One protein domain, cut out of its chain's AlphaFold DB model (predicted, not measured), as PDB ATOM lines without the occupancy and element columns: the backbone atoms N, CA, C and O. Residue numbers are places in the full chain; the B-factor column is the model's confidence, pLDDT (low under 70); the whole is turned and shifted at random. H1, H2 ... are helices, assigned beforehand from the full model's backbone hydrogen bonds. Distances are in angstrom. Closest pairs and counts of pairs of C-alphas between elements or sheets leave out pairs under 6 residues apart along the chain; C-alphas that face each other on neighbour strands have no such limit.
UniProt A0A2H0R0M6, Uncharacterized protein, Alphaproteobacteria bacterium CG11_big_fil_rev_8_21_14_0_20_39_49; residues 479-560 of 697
ATOM      1  N   ASP A 479      -0.104 -21.341 -59.771       62.84
ATOM      2  CA  ASP A 479       0.015 -20.019 -59.147       62.84
ATOM      3  C   ASP A 479      -0.673 -19.942 -57.766       62.84
ATOM      4  O   ASP A 479      -0.153 -19.292 -56.859       62.84
ATOM      5  N   ASP A 480      -1.799 -20.634 -57.553       67.69
ATOM      6  CA  ASP A 480      -2.499 -20.655 -56.253       67.69
ATOM      7  C   ASP A 480      -1.737 -21.459 -55.196       67.69
ATOM      8  O   ASP A 480      -1.927 -21.254 -53.997       67.69
ATOM      9  N   VAL A 481      -0.903 -22.401 -55.638       64.50
ATOM     10  CA  VAL A 481      -0.079 -23.252 -54.774       64.50
ATOM     11  C   VAL A 481       1.224 -22.533 -54.431       64.50
ATOM     12  O   VAL A 481       1.604 -22.482 -53.265       64.50
ATOM     13  N   ILE A 482       1.856 -21.887 -55.418       65.06
ATOM     14  CA  ILE A 482       3.051 -21.043 -55.242       65.06
ATOM     15  C   ILE A 482       2.807 -19.915 -54.228       65.06
ATOM     16  O   ILE A 482       3.689 -19.602 -53.433       65.06
ATOM     17  N   ASN A 483       1.611 -19.317 -54.235       72.50
ATOM     18  CA  ASN A 483       1.257 -18.207 -53.348       72.50
ATOM     19  C   ASN A 483       0.561 -18.640 -52.037       72.50
ATOM     20  O   ASN A 483       0.159 -17.778 -51.256       72.50
ATOM     21  N   ASN A 484       0.392 -19.945 -51.775       80.12
ATOM     22  CA  ASN A 484      -0.250 -20.439 -50.553       80.12
ATOM     23  C   ASN A 484       0.563 -21.576 -49.899       80.12
ATOM     24  O   ASN A 484       0.442 -22.738 -50.295       80.12
ATOM     25  N   PRO A 485       1.325 -21.283 -48.830       76.50
ATOM     26  CA  PRO A 485       2.235 -22.248 -48.210       76.50
ATOM     27  C   PRO A 485       1.541 -23.465 -47.598       76.50
ATOM     28  O   PRO A 485       2.120 -24.550 -47.553       76.50
ATOM     29  N   LYS A 486       0.285 -23.308 -47.154       78.44
ATOM     30  CA  LYS A 486      -0.520 -24.424 -46.642       78.44
ATOM     31  C   LYS A 486      -0.903 -25.372 -47.776       78.44
ATOM     32  O   LYS A 486      -0.681 -26.568 -47.639       78.44
ATOM     33  N   LYS A 487      -1.367 -24.840 -48.918       79.88
ATOM     34  CA  LYS A 487      -1.630 -25.645 -50.128       79.88
ATOM     35  C   LYS A 487      -0.357 -26.295 -50.678       79.88
ATOM     36  O   LYS A 487      -0.423 -27.413 -51.170       79.88
ATOM     37  N   PHE A 488       0.795 -25.631 -50.578       80.31
ATOM     38  CA  PHE A 488       2.084 -26.196 -50.983       80.31
ATOM     39  C   PHE A 488       2.505 -27.383 -50.097       80.31
ATOM     40  O   PHE A 488       2.819 -28.455 -50.609       80.31
ATOM     41  N   ALA A 489       2.431 -27.238 -48.769       81.00
ATOM     42  CA  ALA A 489       2.697 -28.334 -47.831       81.00
ATOM     43  C   ALA A 489       1.641 -29.460 -47.904       81.00
ATOM     44  O   ALA A 489       1.936 -30.616 -47.610       81.00
ATOM     45  N   GLU A 490       0.410 -29.150 -48.305       83.75
ATOM     46  CA  GLU A 490      -0.639 -30.143 -48.550       83.75
ATOM     47  C   GLU A 490      -0.406 -30.911 -49.863       83.75
ATOM     48  O   GLU A 490      -0.448 -32.140 -49.857       83.75
ATOM     49  N   MET A 491      -0.047 -30.222 -50.955       80.75
ATOM     50  CA  MET A 491       0.394 -30.845 -52.211       80.75
ATOM     51  C   MET A 491       1.584 -31.779 -51.978       80.75
ATOM     52  O   MET A 491       1.577 -32.899 -52.483       80.75
ATOM     53  N   PHE A 492       2.567 -31.349 -51.180       84.31
ATOM     54  CA  PHE A 492       3.700 -32.178 -50.770       84.31
ATOM     55  C   PHE A 492       3.238 -33.515 -50.163       84.31
ATOM     56  O   PHE A 492       3.659 -34.579 -50.613       84.31
ATOM     57  N   ARG A 493       2.332 -33.468 -49.173       86.69
ATOM     58  CA  ARG A 493       1.844 -34.667 -48.465       86.69
ATOM     59  C   ARG A 493       0.951 -35.551 -49.336       86.69
ATOM     60  O   ARG A 493       0.901 -36.756 -49.116       86.69
ATOM     61  N   GLN A 494       0.248 -34.968 -50.307       89.88
ATOM     62  CA  GLN A 494      -0.645 -35.696 -51.213       89.88
ATOM     63  C   GLN A 494       0.080 -36.310 -52.422       89.88
ATOM     64  O   GLN A 494      -0.340 -37.366 -52.894       89.88
ATOM     65  N   ASN A 495       1.146 -35.685 -52.938       89.56
ATOM     66  CA  ASN A 495       1.942 -36.237 -54.036       89.56
ATOM     67  C   ASN A 495       3.434 -35.827 -53.977       89.56
ATOM     68  O   ASN A 495       3.849 -34.873 -54.650       89.56
ATOM     69  N   PRO A 496       4.279 -36.591 -53.255       82.88
ATOM     70  CA  PRO A 496       5.713 -36.315 -53.150       82.88
ATOM     71  C   PRO A 496       6.453 -36.305 -54.499       82.88
ATOM     72  O   PRO A 496       7.445 -35.595 -54.650       82.88
ATOM     73  N   ALA A 497       5.967 -37.044 -55.504       81.44
ATOM     74  CA  ALA A 497       6.599 -37.116 -56.823       81.44
ATOM     75  C   ALA A 497       6.412 -35.832 -57.656       81.44
ATOM     76  O   ALA A 497       7.319 -35.444 -58.396       81.44
ATOM     77  N   ASP A 498       5.267 -35.154 -57.519       79.88
ATOM     78  CA  ASP A 498       5.035 -33.854 -58.163       79.88
ATOM     79  C   ASP A 498       5.856 -32.758 -57.470       79.88
ATOM     80  O   ASP A 498       6.481 -31.942 -58.147       79.88
ATOM     81  N   PHE A 499       5.944 -32.788 -56.133       81.38
ATOM     82  CA  PHE A 499       6.836 -31.905 -55.376       81.38
ATOM     83  C   PHE A 499       8.302 -32.097 -55.775       81.38
ATOM     84  O   PHE A 499       8.995 -31.118 -56.045       81.38
ATOM     85  N   ARG A 500       8.767 -33.349 -55.882       81.69
ATOM     86  CA  ARG A 500      10.126 -33.651 -56.337       81.69
ATOM     87  C   ARG A 500      10.412 -33.006 -57.693       81.69
ATOM     88  O   ARG A 500      11.394 -32.281 -57.823       81.69
ATOM     89  N   ARG A 501       9.533 -33.214 -58.681       79.81
ATOM     90  CA  ARG A 501       9.654 -32.584 -60.007       79.81
ATOM     91  C   ARG A 501       9.664 -31.060 -59.925       79.81
ATOM     92  O   ARG A 501      10.436 -30.430 -60.635       79.81
ATOM     93  N   PHE A 502       8.828 -30.474 -59.073       77.75
ATOM     94  CA  PHE A 502       8.756 -29.028 -58.885       77.75
ATOM     95  C   PHE A 502      10.082 -28.454 -58.356       77.75
ATOM     96  O   PHE A 502      10.616 -27.513 -58.943       77.75
ATOM     97  N   ILE A 503      10.653 -29.067 -57.314       76.56
ATOM     98  CA  ILE A 503      11.938 -28.671 -56.711       76.56
ATOM     99  C   ILE A 503      13.136 -28.929 -57.645       76.56
ATOM    100  O   ILE A 503      14.068 -28.129 -57.676       76.56
ATOM    101  N   GLU A 504      13.123 -30.016 -58.423       78.38
ATOM    102  CA  GLU A 504      14.209 -30.374 -59.352       78.38
ATOM    103  C   GLU A 504      14.220 -29.528 -60.649       78.38
ATOM    104  O   GLU A 504      15.170 -29.627 -61.425       78.38
ATOM    105  N   THR A 505      13.214 -28.677 -60.902       79.25
ATOM    106  CA  THR A 505      13.225 -27.753 -62.055       79.25
ATOM    107  C   THR A 505      13.851 -26.392 -61.731       79.25
ATOM    108  O   THR A 505      13.450 -25.716 -60.787       79.25
ATOM    109  N   ASP A 506      14.746 -25.912 -62.607       53.62
ATOM    110  CA  ASP A 506      15.431 -24.599 -62.532       53.62
ATOM    111  C   ASP A 506      14.502 -23.354 -62.550       53.62
ATOM    112  O   ASP A 506      14.969 -22.217 -62.613       53.62
ATOM    113  N   GLN A 507      13.177 -23.527 -62.501       53.12
ATOM    114  CA  GLN A 507      12.203 -22.434 -62.358       53.12
ATOM    115  C   GLN A 507      11.937 -22.056 -60.886       53.12
ATOM    116  O   GLN A 507      11.165 -21.134 -60.610       53.12
ATOM    117  N   PHE A 508      12.561 -22.755 -59.935       54.47
ATOM    118  CA  PHE A 508      12.308 -22.606 -58.507       54.47
ATOM    119  C   PHE A 508      12.911 -21.315 -57.921       54.47
ATOM    120  O   PHE A 508      14.104 -21.226 -57.635       54.47
ATOM    121  N   ASN A 509      12.066 -20.309 -57.666       60.91
ATOM    122  CA  ASN A 509      12.442 -19.134 -56.871       60.91
ATOM    123  C   ASN A 509      12.382 -19.475 -55.369       60.91
ATOM    124  O   ASN A 509      11.458 -19.073 -54.657       60.91
ATOM    125  N   ALA A 510      13.348 -20.292 -54.935       57.81
ATOM    126  CA  ALA A 510      13.348 -21.028 -53.674       57.81
ATOM    127  C   ALA A 510      12.935 -20.191 -52.456       57.81
ATOM    128  O   ALA A 510      12.001 -20.556 -51.744       57.81
ATOM    129  N   ALA A 511      13.592 -19.043 -52.263       54.22
ATOM    130  CA  ALA A 511      13.508 -18.234 -51.048       54.22
ATOM    131  C   ALA A 511      12.068 -17.932 -50.590       54.22
ATOM    132  O   ALA A 511      11.764 -18.071 -49.408       54.22
ATOM    133  N   ASN A 512      11.153 -17.586 -51.505       61.62
ATOM    134  CA  ASN A 512       9.782 -17.237 -51.119       61.62
ATOM    135  C   ASN A 512       8.987 -18.444 -50.604       61.62
ATOM    136  O   ASN A 512       8.357 -18.341 -49.556       61.62
ATOM    137  N   ILE A 513       9.022 -19.581 -51.304       63.88
ATOM    138  CA  ILE A 513       8.227 -20.755 -50.913       63.88
ATOM    139  C   ILE A 513       8.862 -21.436 -49.698       63.88
ATOM    140  O   ILE A 513       8.173 -21.642 -48.699       63.88
ATOM    141  N   VAL A 514      10.180 -21.695 -49.746       65.44
ATOM    142  CA  VAL A 514      10.980 -22.278 -48.648       65.44
ATOM    143  C   VAL A 514      10.673 -21.582 -47.323       65.44
ATOM    144  O   VAL A 514      10.418 -22.246 -46.321       65.44
ATOM    145  N   SER A 515      10.618 -20.246 -47.342       65.06
ATOM    146  CA  SER A 515      10.426 -19.414 -46.152       65.06
ATOM    147  C   SER A 515       9.078 -19.512 -45.443       65.06
ATOM    148  O   SER A 515       8.925 -18.924 -44.370       65.06
ATOM    149  N   GLN A 516       8.092 -20.175 -46.050       68.75
ATOM    150  CA  GLN A 516       6.730 -20.244 -45.522       68.75
ATOM    151  C   GLN A 516       6.200 -21.682 -45.408       68.75
ATOM    152  O   GLN A 516       5.126 -21.886 -44.840       68.75
ATOM    153  N   THR A 517       6.917 -22.690 -45.924       80.62
ATOM    154  CA  THR A 517       6.519 -24.094 -45.727       80.62
ATOM    155  C   THR A 517       6.708 -24.498 -44.265       80.62
ATOM    156  O   THR A 517       7.701 -24.138 -43.637       80.62
ATOM    157  N   THR A 518       5.802 -25.322 -43.744       84.50
ATOM    158  CA  THR A 518       5.968 -25.986 -42.441       84.50
ATOM    159  C   THR A 518       6.617 -27.369 -42.562       84.50
ATOM    160  O   THR A 518       6.473 -28.185 -41.657       84.50
ATOM    161  N   LEU A 519       7.298 -27.653 -43.680       88.06
ATOM    162  CA  LEU A 519       7.937 -28.944 -43.913       88.06
ATOM    163  C   LEU A 519       9.218 -29.078 -43.077       88.06
ATOM    164  O   LEU A 519      10.045 -28.161 -42.979       88.06
ATOM    165  N   THR A 520       9.365 -30.250 -42.476       91.12
ATOM    166  CA  THR A 520      10.572 -30.680 -41.769       91.12
ATOM    167  C   THR A 520      11.644 -31.162 -42.751       91.12
ATOM    168  O   THR A 520      11.330 -31.654 -43.835       91.12
ATOM    169  N   ASP A 521      12.921 -31.065 -42.364       90.88
ATOM    170  CA  ASP A 521      14.048 -31.612 -43.143       90.88
ATOM    171  C   ASP A 521      13.843 -33.109 -43.466       90.88
ATOM    172  O   ASP A 521      14.223 -33.579 -44.539       90.88
ATOM    173  N   GLU A 522      13.198 -33.847 -42.555       91.25
ATOM    174  CA  GLU A 522      12.895 -35.273 -42.699       91.25
ATOM    175  C   GLU A 522      11.758 -35.541 -43.699       91.25
ATOM    176  O   GLU A 522      11.923 -36.389 -44.573       91.25
ATOM    177  N   GLU A 523      10.653 -34.777 -43.662       90.81
ATOM    178  CA  GLU A 523       9.623 -34.831 -44.715       90.81
ATOM    179  C   GLU A 523      10.276 -34.625 -46.093       90.81
ATOM    180  O   GLU A 523      10.126 -35.461 -46.984       90.81
ATOM    181  N   ILE A 524      11.074 -33.564 -46.269       88.12
ATOM    182  CA  ILE A 524      11.670 -33.232 -47.573       88.12
ATOM    183  C   ILE A 524      12.579 -34.365 -48.078       88.12
ATOM    184  O   ILE A 524      12.484 -34.728 -49.252       88.12
ATOM    185  N   ARG A 525      13.388 -34.991 -47.214       89.00
ATOM    186  CA  ARG A 525      14.193 -36.173 -47.579       89.00
ATOM    187  C   ARG A 525      13.335 -37.357 -48.018       89.00
ATOM    188  O   ARG A 525      13.633 -37.983 -49.036       89.00
ATOM    189  N   GLN A 526      12.235 -37.626 -47.317       90.81
ATOM    190  CA  GLN A 526      11.313 -38.717 -47.651       90.81
ATOM    191  C   GLN A 526      10.594 -38.525 -49.001       90.81
ATOM    192  O   GLN A 526      10.109 -39.499 -49.574       90.81
ATOM    193  N   SER A 527      10.582 -37.313 -49.573       86.25
ATOM    194  CA  SER A 527      10.064 -37.078 -50.934       86.25
ATOM    195  C   SER A 527      10.978 -37.557 -52.071       86.25
ATOM    196  O   SER A 527      10.567 -37.560 -53.233       86.25
ATOM    197  N   GLY A 528      12.212 -37.976 -51.765       91.12
ATOM    198  CA  GLY A 528      13.167 -38.466 -52.762       91.12
ATOM    199  C   GLY A 528      13.747 -37.379 -53.674       91.12
ATOM    200  O   GLY A 528      14.237 -37.703 -54.759       91.12
ATOM    201  N   VAL A 529      13.674 -36.112 -53.256       88.44
ATOM    202  CA  VAL A 529      14.428 -34.989 -53.839       88.44
ATOM    203  C   VAL A 529      15.931 -35.274 -53.759       88.44
ATOM    204  O   VAL A 529      16.410 -35.822 -52.768       88.44
ATOM    205  N   SER A 530      16.679 -34.920 -54.807       91.50
ATOM    206  CA  SER A 530      18.134 -35.095 -54.835       91.50
ATOM    207  C   SER A 530      18.848 -34.315 -53.722       91.50
ATOM    208  O   SER A 530      18.441 -33.213 -53.355       91.50
ATOM    209  N   GLU A 531      19.955 -34.862 -53.212       91.00
ATOM    210  CA  GLU A 531      20.732 -34.257 -52.117       91.00
ATOM    211  C   GLU A 531      21.206 -32.828 -52.463       91.00
ATOM    212  O   GLU A 531      21.163 -31.936 -51.620       91.00
ATOM    213  N   ASP A 532      21.558 -32.559 -53.725       87.00
ATOM    214  CA  ASP A 532      21.908 -31.213 -54.205       87.00
ATOM    215  C   ASP A 532      20.740 -30.220 -54.081       87.00
ATOM    216  O   ASP A 532      20.929 -29.056 -53.720       87.00
ATOM    217  N   ALA A 533      19.517 -30.662 -54.382       83.94
ATOM    218  CA  ALA A 533      18.325 -29.828 -54.292       83.94
ATOM    219  C   ALA A 533      17.836 -29.674 -52.839       83.94
ATOM    220  O   ALA A 533      17.381 -28.592 -52.464       83.94
ATOM    221  N   PHE A 534      18.012 -30.700 -51.998       89.69
ATOM    222  CA  PHE A 534      17.817 -30.610 -50.549       89.69
ATOM    223  C   PHE A 534      18.774 -29.588 -49.914       89.69
ATOM    224  O   PHE A 534      18.341 -28.720 -49.155       89.69
ATOM    225  N   ASN A 535      20.058 -29.614 -50.283       86.44
ATOM    226  CA  ASN A 535      21.044 -28.659 -49.778       86.44
ATOM    227  C   ASN A 535      20.750 -27.219 -50.235       86.44
ATOM    228  O   ASN A 535      20.758 -26.317 -49.399       86.44
ATOM    229  N   LYS A 536      20.360 -27.000 -51.502       83.25
ATOM    230  CA  LYS A 536      19.875 -25.685 -51.982       83.25
ATOM    231  C   LYS A 536      18.630 -25.193 -51.231       83.25
ATOM    232  O   LYS A 536      18.520 -24.006 -50.930       83.25
ATOM    233  N   PHE A 537      17.687 -26.087 -50.918       84.25
ATOM    234  CA  PHE A 537      16.503 -25.753 -50.115       84.25
ATOM    235  C   PHE A 537      16.910 -25.302 -48.702       84.25
ATOM    236  O   PHE A 537      16.410 -24.295 -48.200       84.25
ATOM    237  N   LYS A 538      17.847 -26.020 -48.073       85.44
ATOM    238  CA  LYS A 538      18.350 -25.718 -46.728       85.44
ATOM    239  C   LYS A 538      19.149 -24.414 -46.668       85.44
ATOM    240  O   LYS A 538      18.967 -23.636 -45.733       85.44
ATOM    241  N   GLU A 539      19.975 -24.143 -47.676       85.00
ATOM    242  CA  GLU A 539      20.712 -22.883 -47.827       85.00
ATOM    243  C   GLU A 539      19.746 -21.688 -47.907       85.00
ATOM    244  O   GLU A 539      19.835 -20.771 -47.091       85.00
ATOM    245  N   ALA A 540      18.730 -21.762 -48.777       81.81
ATOM    246  CA  ALA A 540      17.704 -20.723 -48.910       81.81
ATOM    247  C   ALA A 540      16.875 -20.497 -47.626       81.81
ATOM    248  O   ALA A 540      16.403 -19.384 -47.380       81.81
ATOM    249  N   ARG A 541      16.695 -21.533 -46.791       83.69
ATOM    250  CA  ARG A 541      16.045 -21.421 -45.472       83.69
ATOM    251  C   ARG A 541      16.932 -20.654 -44.486       83.69
ATOM    252  O   ARG A 541      16.485 -19.669 -43.898       83.69
ATOM    253  N   GLY A 542      18.199 -21.059 -44.369       82.38
ATOM    254  CA  GLY A 542      19.167 -20.451 -43.453       82.38
ATOM    255  C   GLY A 542      19.572 -19.018 -43.823       82.38
ATOM    256  O   GLY A 542      19.887 -18.224 -42.938       82.38
ATOM    257  N   GLU A 543      19.539 -18.642 -45.106       76.00
ATOM    258  CA  GLU A 543      19.721 -17.243 -45.517       76.00
ATOM    259  C   GLU A 543      18.609 -16.332 -44.984       76.00
ATOM    260  O   GLU A 543      18.899 -15.221 -44.539       76.00
ATOM    261  N   LYS A 544      17.350 -16.794 -44.966       75.56
ATOM    262  CA  LYS A 544      16.252 -15.989 -44.422       75.56
ATOM    263  C   LYS A 544      16.268 -15.925 -42.902       75.56
ATOM    264  O   LYS A 544      16.047 -14.844 -42.374       75.56
ATOM    265  N   GLU A 545      16.557 -17.019 -42.201       79.75
ATOM    266  CA  GLU A 545      16.649 -17.005 -40.729       79.75
ATOM    267  C   GLU A 545      17.654 -15.930 -40.258       79.75
ATOM    268  O   GLU A 545      17.346 -15.145 -39.364       79.75
ATOM    269  N   LYS A 546      18.778 -15.755 -40.972       79.94
ATOM    270  CA  LYS A 546      19.735 -14.650 -40.748       79.94
ATOM    271  C   LYS A 546      19.168 -13.249 -41.032       79.94
ATOM    272  O   LYS A 546      19.575 -12.290 -40.377       79.94
ATOM    273  N   VAL A 547      18.278 -13.101 -42.016       74.38
ATOM    274  CA  VAL A 547      17.609 -11.824 -42.340       74.38
ATOM    275  C   VAL A 547      16.542 -11.485 -41.301       74.38
ATOM    276  O   VAL A 547      16.503 -10.349 -40.833       74.38
ATOM    277  N   ASP A 548      15.722 -12.456 -40.903       73.62
ATOM    278  CA  ASP A 548      14.688 -12.279 -39.881       73.62
ATOM    279  C   ASP A 548      15.338 -11.958 -38.516       73.62
ATOM    280  O   ASP A 548      14.956 -10.975 -37.879       73.62
ATOM    281  N   GLU A 549      16.419 -12.654 -38.128       83.06
ATOM    282  CA  GLU A 549      17.233 -12.294 -36.953       83.06
ATOM    283  C   GLU A 549      17.830 -10.881 -37.040       83.06
ATOM    284  O   GLU A 549      17.960 -10.198 -36.023       83.06
ATOM    285  N   ALA A 550      18.259 -10.434 -38.225       75.31
ATOM    286  CA  ALA A 550      18.813  -9.091 -38.403       75.31
ATOM    287  C   ALA A 550      17.727  -8.008 -38.277       75.31
ATOM    288  O   ALA A 550      17.993  -6.936 -37.726       75.31
ATOM    289  N   ILE A 551      16.503  -8.297 -38.729       77.94
ATOM    290  CA  ILE A 551      15.324  -7.442 -38.539       77.94
ATOM    291  C   ILE A 551      14.952  -7.383 -37.053       77.94
ATOM    292  O   ILE A 551      14.761  -6.289 -36.522       77.94
ATOM    293  N   GLU A 552      14.920  -8.519 -36.355       80.50
ATOM    294  CA  GLU A 552      14.594  -8.586 -34.926       80.50
ATOM    295  C   GLU A 552      15.662  -7.901 -34.052       80.50
ATOM    296  O   GLU A 552      15.335  -7.118 -33.154       80.50
ATOM    297  N   ARG A 553      16.953  -8.073 -34.378       77.31
ATOM    298  CA  ARG A 553      18.070  -7.321 -33.770       77.31
ATOM    299  C   ARG A 553      18.023  -5.819 -34.082       77.31
ATOM    300  O   ARG A 553      18.474  -5.014 -33.268       77.31
ATOM    301  N   GLY A 554      17.471  -5.420 -35.227       75.62
ATOM    302  CA  GLY A 554      17.212  -4.016 -35.561       75.62
ATOM    303  C   GLY A 554      16.056  -3.421 -34.747       75.62
ATOM    304  O   GLY A 554      16.192  -2.338 -34.177       75.62
ATOM    305  N   ALA A 555      14.942  -4.147 -34.644       68.69
ATOM    306  CA  ALA A 555      13.751  -3.724 -33.906       68.69
ATOM    307  C   ALA A 555      14.003  -3.615 -32.391       68.69
ATOM    308  O   ALA A 555      13.613  -2.629 -31.766       68.69
ATOM    309  N   SER A 556      14.711  -4.587 -31.809       65.31
ATOM    310  CA  SER A 556      15.073  -4.583 -30.384       65.31
ATOM    311  C   SER A 556      16.033  -3.446 -30.012       65.31
ATOM    312  O   SER A 556      15.834  -2.819 -28.971       65.31
ATOM    313  N   ARG A 557      16.991  -3.085 -30.881       59.53
ATOM    314  CA  ARG A 557      17.840  -1.889 -30.691       59.53
ATOM    315  C   ARG A 557      17.032  -0.587 -30.674       59.53
ATOM    316  O   ARG A 557      17.269   0.265 -29.819       59.53
ATOM    317  N   GLY A 558      16.036  -0.464 -31.554       50.28
ATOM    318  CA  GLY A 558      15.119   0.683 -31.562       50.28
ATOM    319  C   GLY A 558      14.261   0.793 -30.293       50.28
ATOM    320  O   GLY A 558      13.950   1.901 -29.861       50.28
ATOM    321  N   ALA A 559      13.917  -0.337 -29.666       50.72
ATOM    322  CA  ALA A 559      13.192  -0.357 -28.396       50.72
ATOM    323  C   ALA A 559      14.089   0.009 -27.196       50.72
ATOM    324  O   ALA A 559      13.658   0.763 -26.321       50.72
ATOM    325  N   SER A 560      15.345  -0.457 -27.158       48.31
ATOM    326  CA  SER A 560      16.277  -0.113 -26.072       48.31
ATOM    327  C   SER A 560      16.639   1.377 -26.039       48.31
ATOM    328  O   SER A 560      16.671   1.965 -24.960       48.31
TER     329      SER A 560
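AT A GLANCE: This is residues 479 to 560 of the 697 residues of an uncharacterized protein of Alphaproteobacteria bacterium CG11_big_fil_rev_8_21_14_0_20_39_49 (UniProt A0A2H0R0M6). A compact head of five short helices, H1 to H5, sits at one end of a long helix, H6, whose residues 546 to 560 stick out as a free arm. The printed part has 82 residues, all helix by class. It is loose, radius of gyration of the C-alphas 14.6 A, spanning 49 by 26 by 23 A.

IN THESE COORDINATES: H6, residues 531 to 560, runs 43.2 A from C-alpha 531 at (20.732, -34.257, -52.117) to C-alpha 560 at (16.277, -0.113, -26.072). H4 is residues 510 to 514, H5 521 to 526, H3 496 to 504, H2 485 to 494, H1 479 to 482.

HOW THE PARTS SIT: H6 touches H4 with residues 537 to 544 alone; their closest C-alphas, Ala 511 and Ala 540, are 5.3 A apart. H5 is close to H6 but not clearly touching, the closest C-alphas, Arg 525 and Phe 534, 7.3 A apart. H2 and H3 only just touch, with 3 pairs of C-alphas within 8 A, only at the corner; closest are Phe 492 and Phe 499, 5.6 A. H1 and H2 touch only at the corner, closest at Val 481 and Phe 488, 5.3 A. Every O i to N i+4 pair is within hydrogen-bond range in H2 to H5, and 25 of 26 in H6.

THE WHOLE: The farthest C-alphas, Ala 497 and Ser 560, are 49.1 A apart. The printed part has no cut and no long link. pLDDT is under 70 at residues 479 to 482, 506 to 516 and 555 to 560.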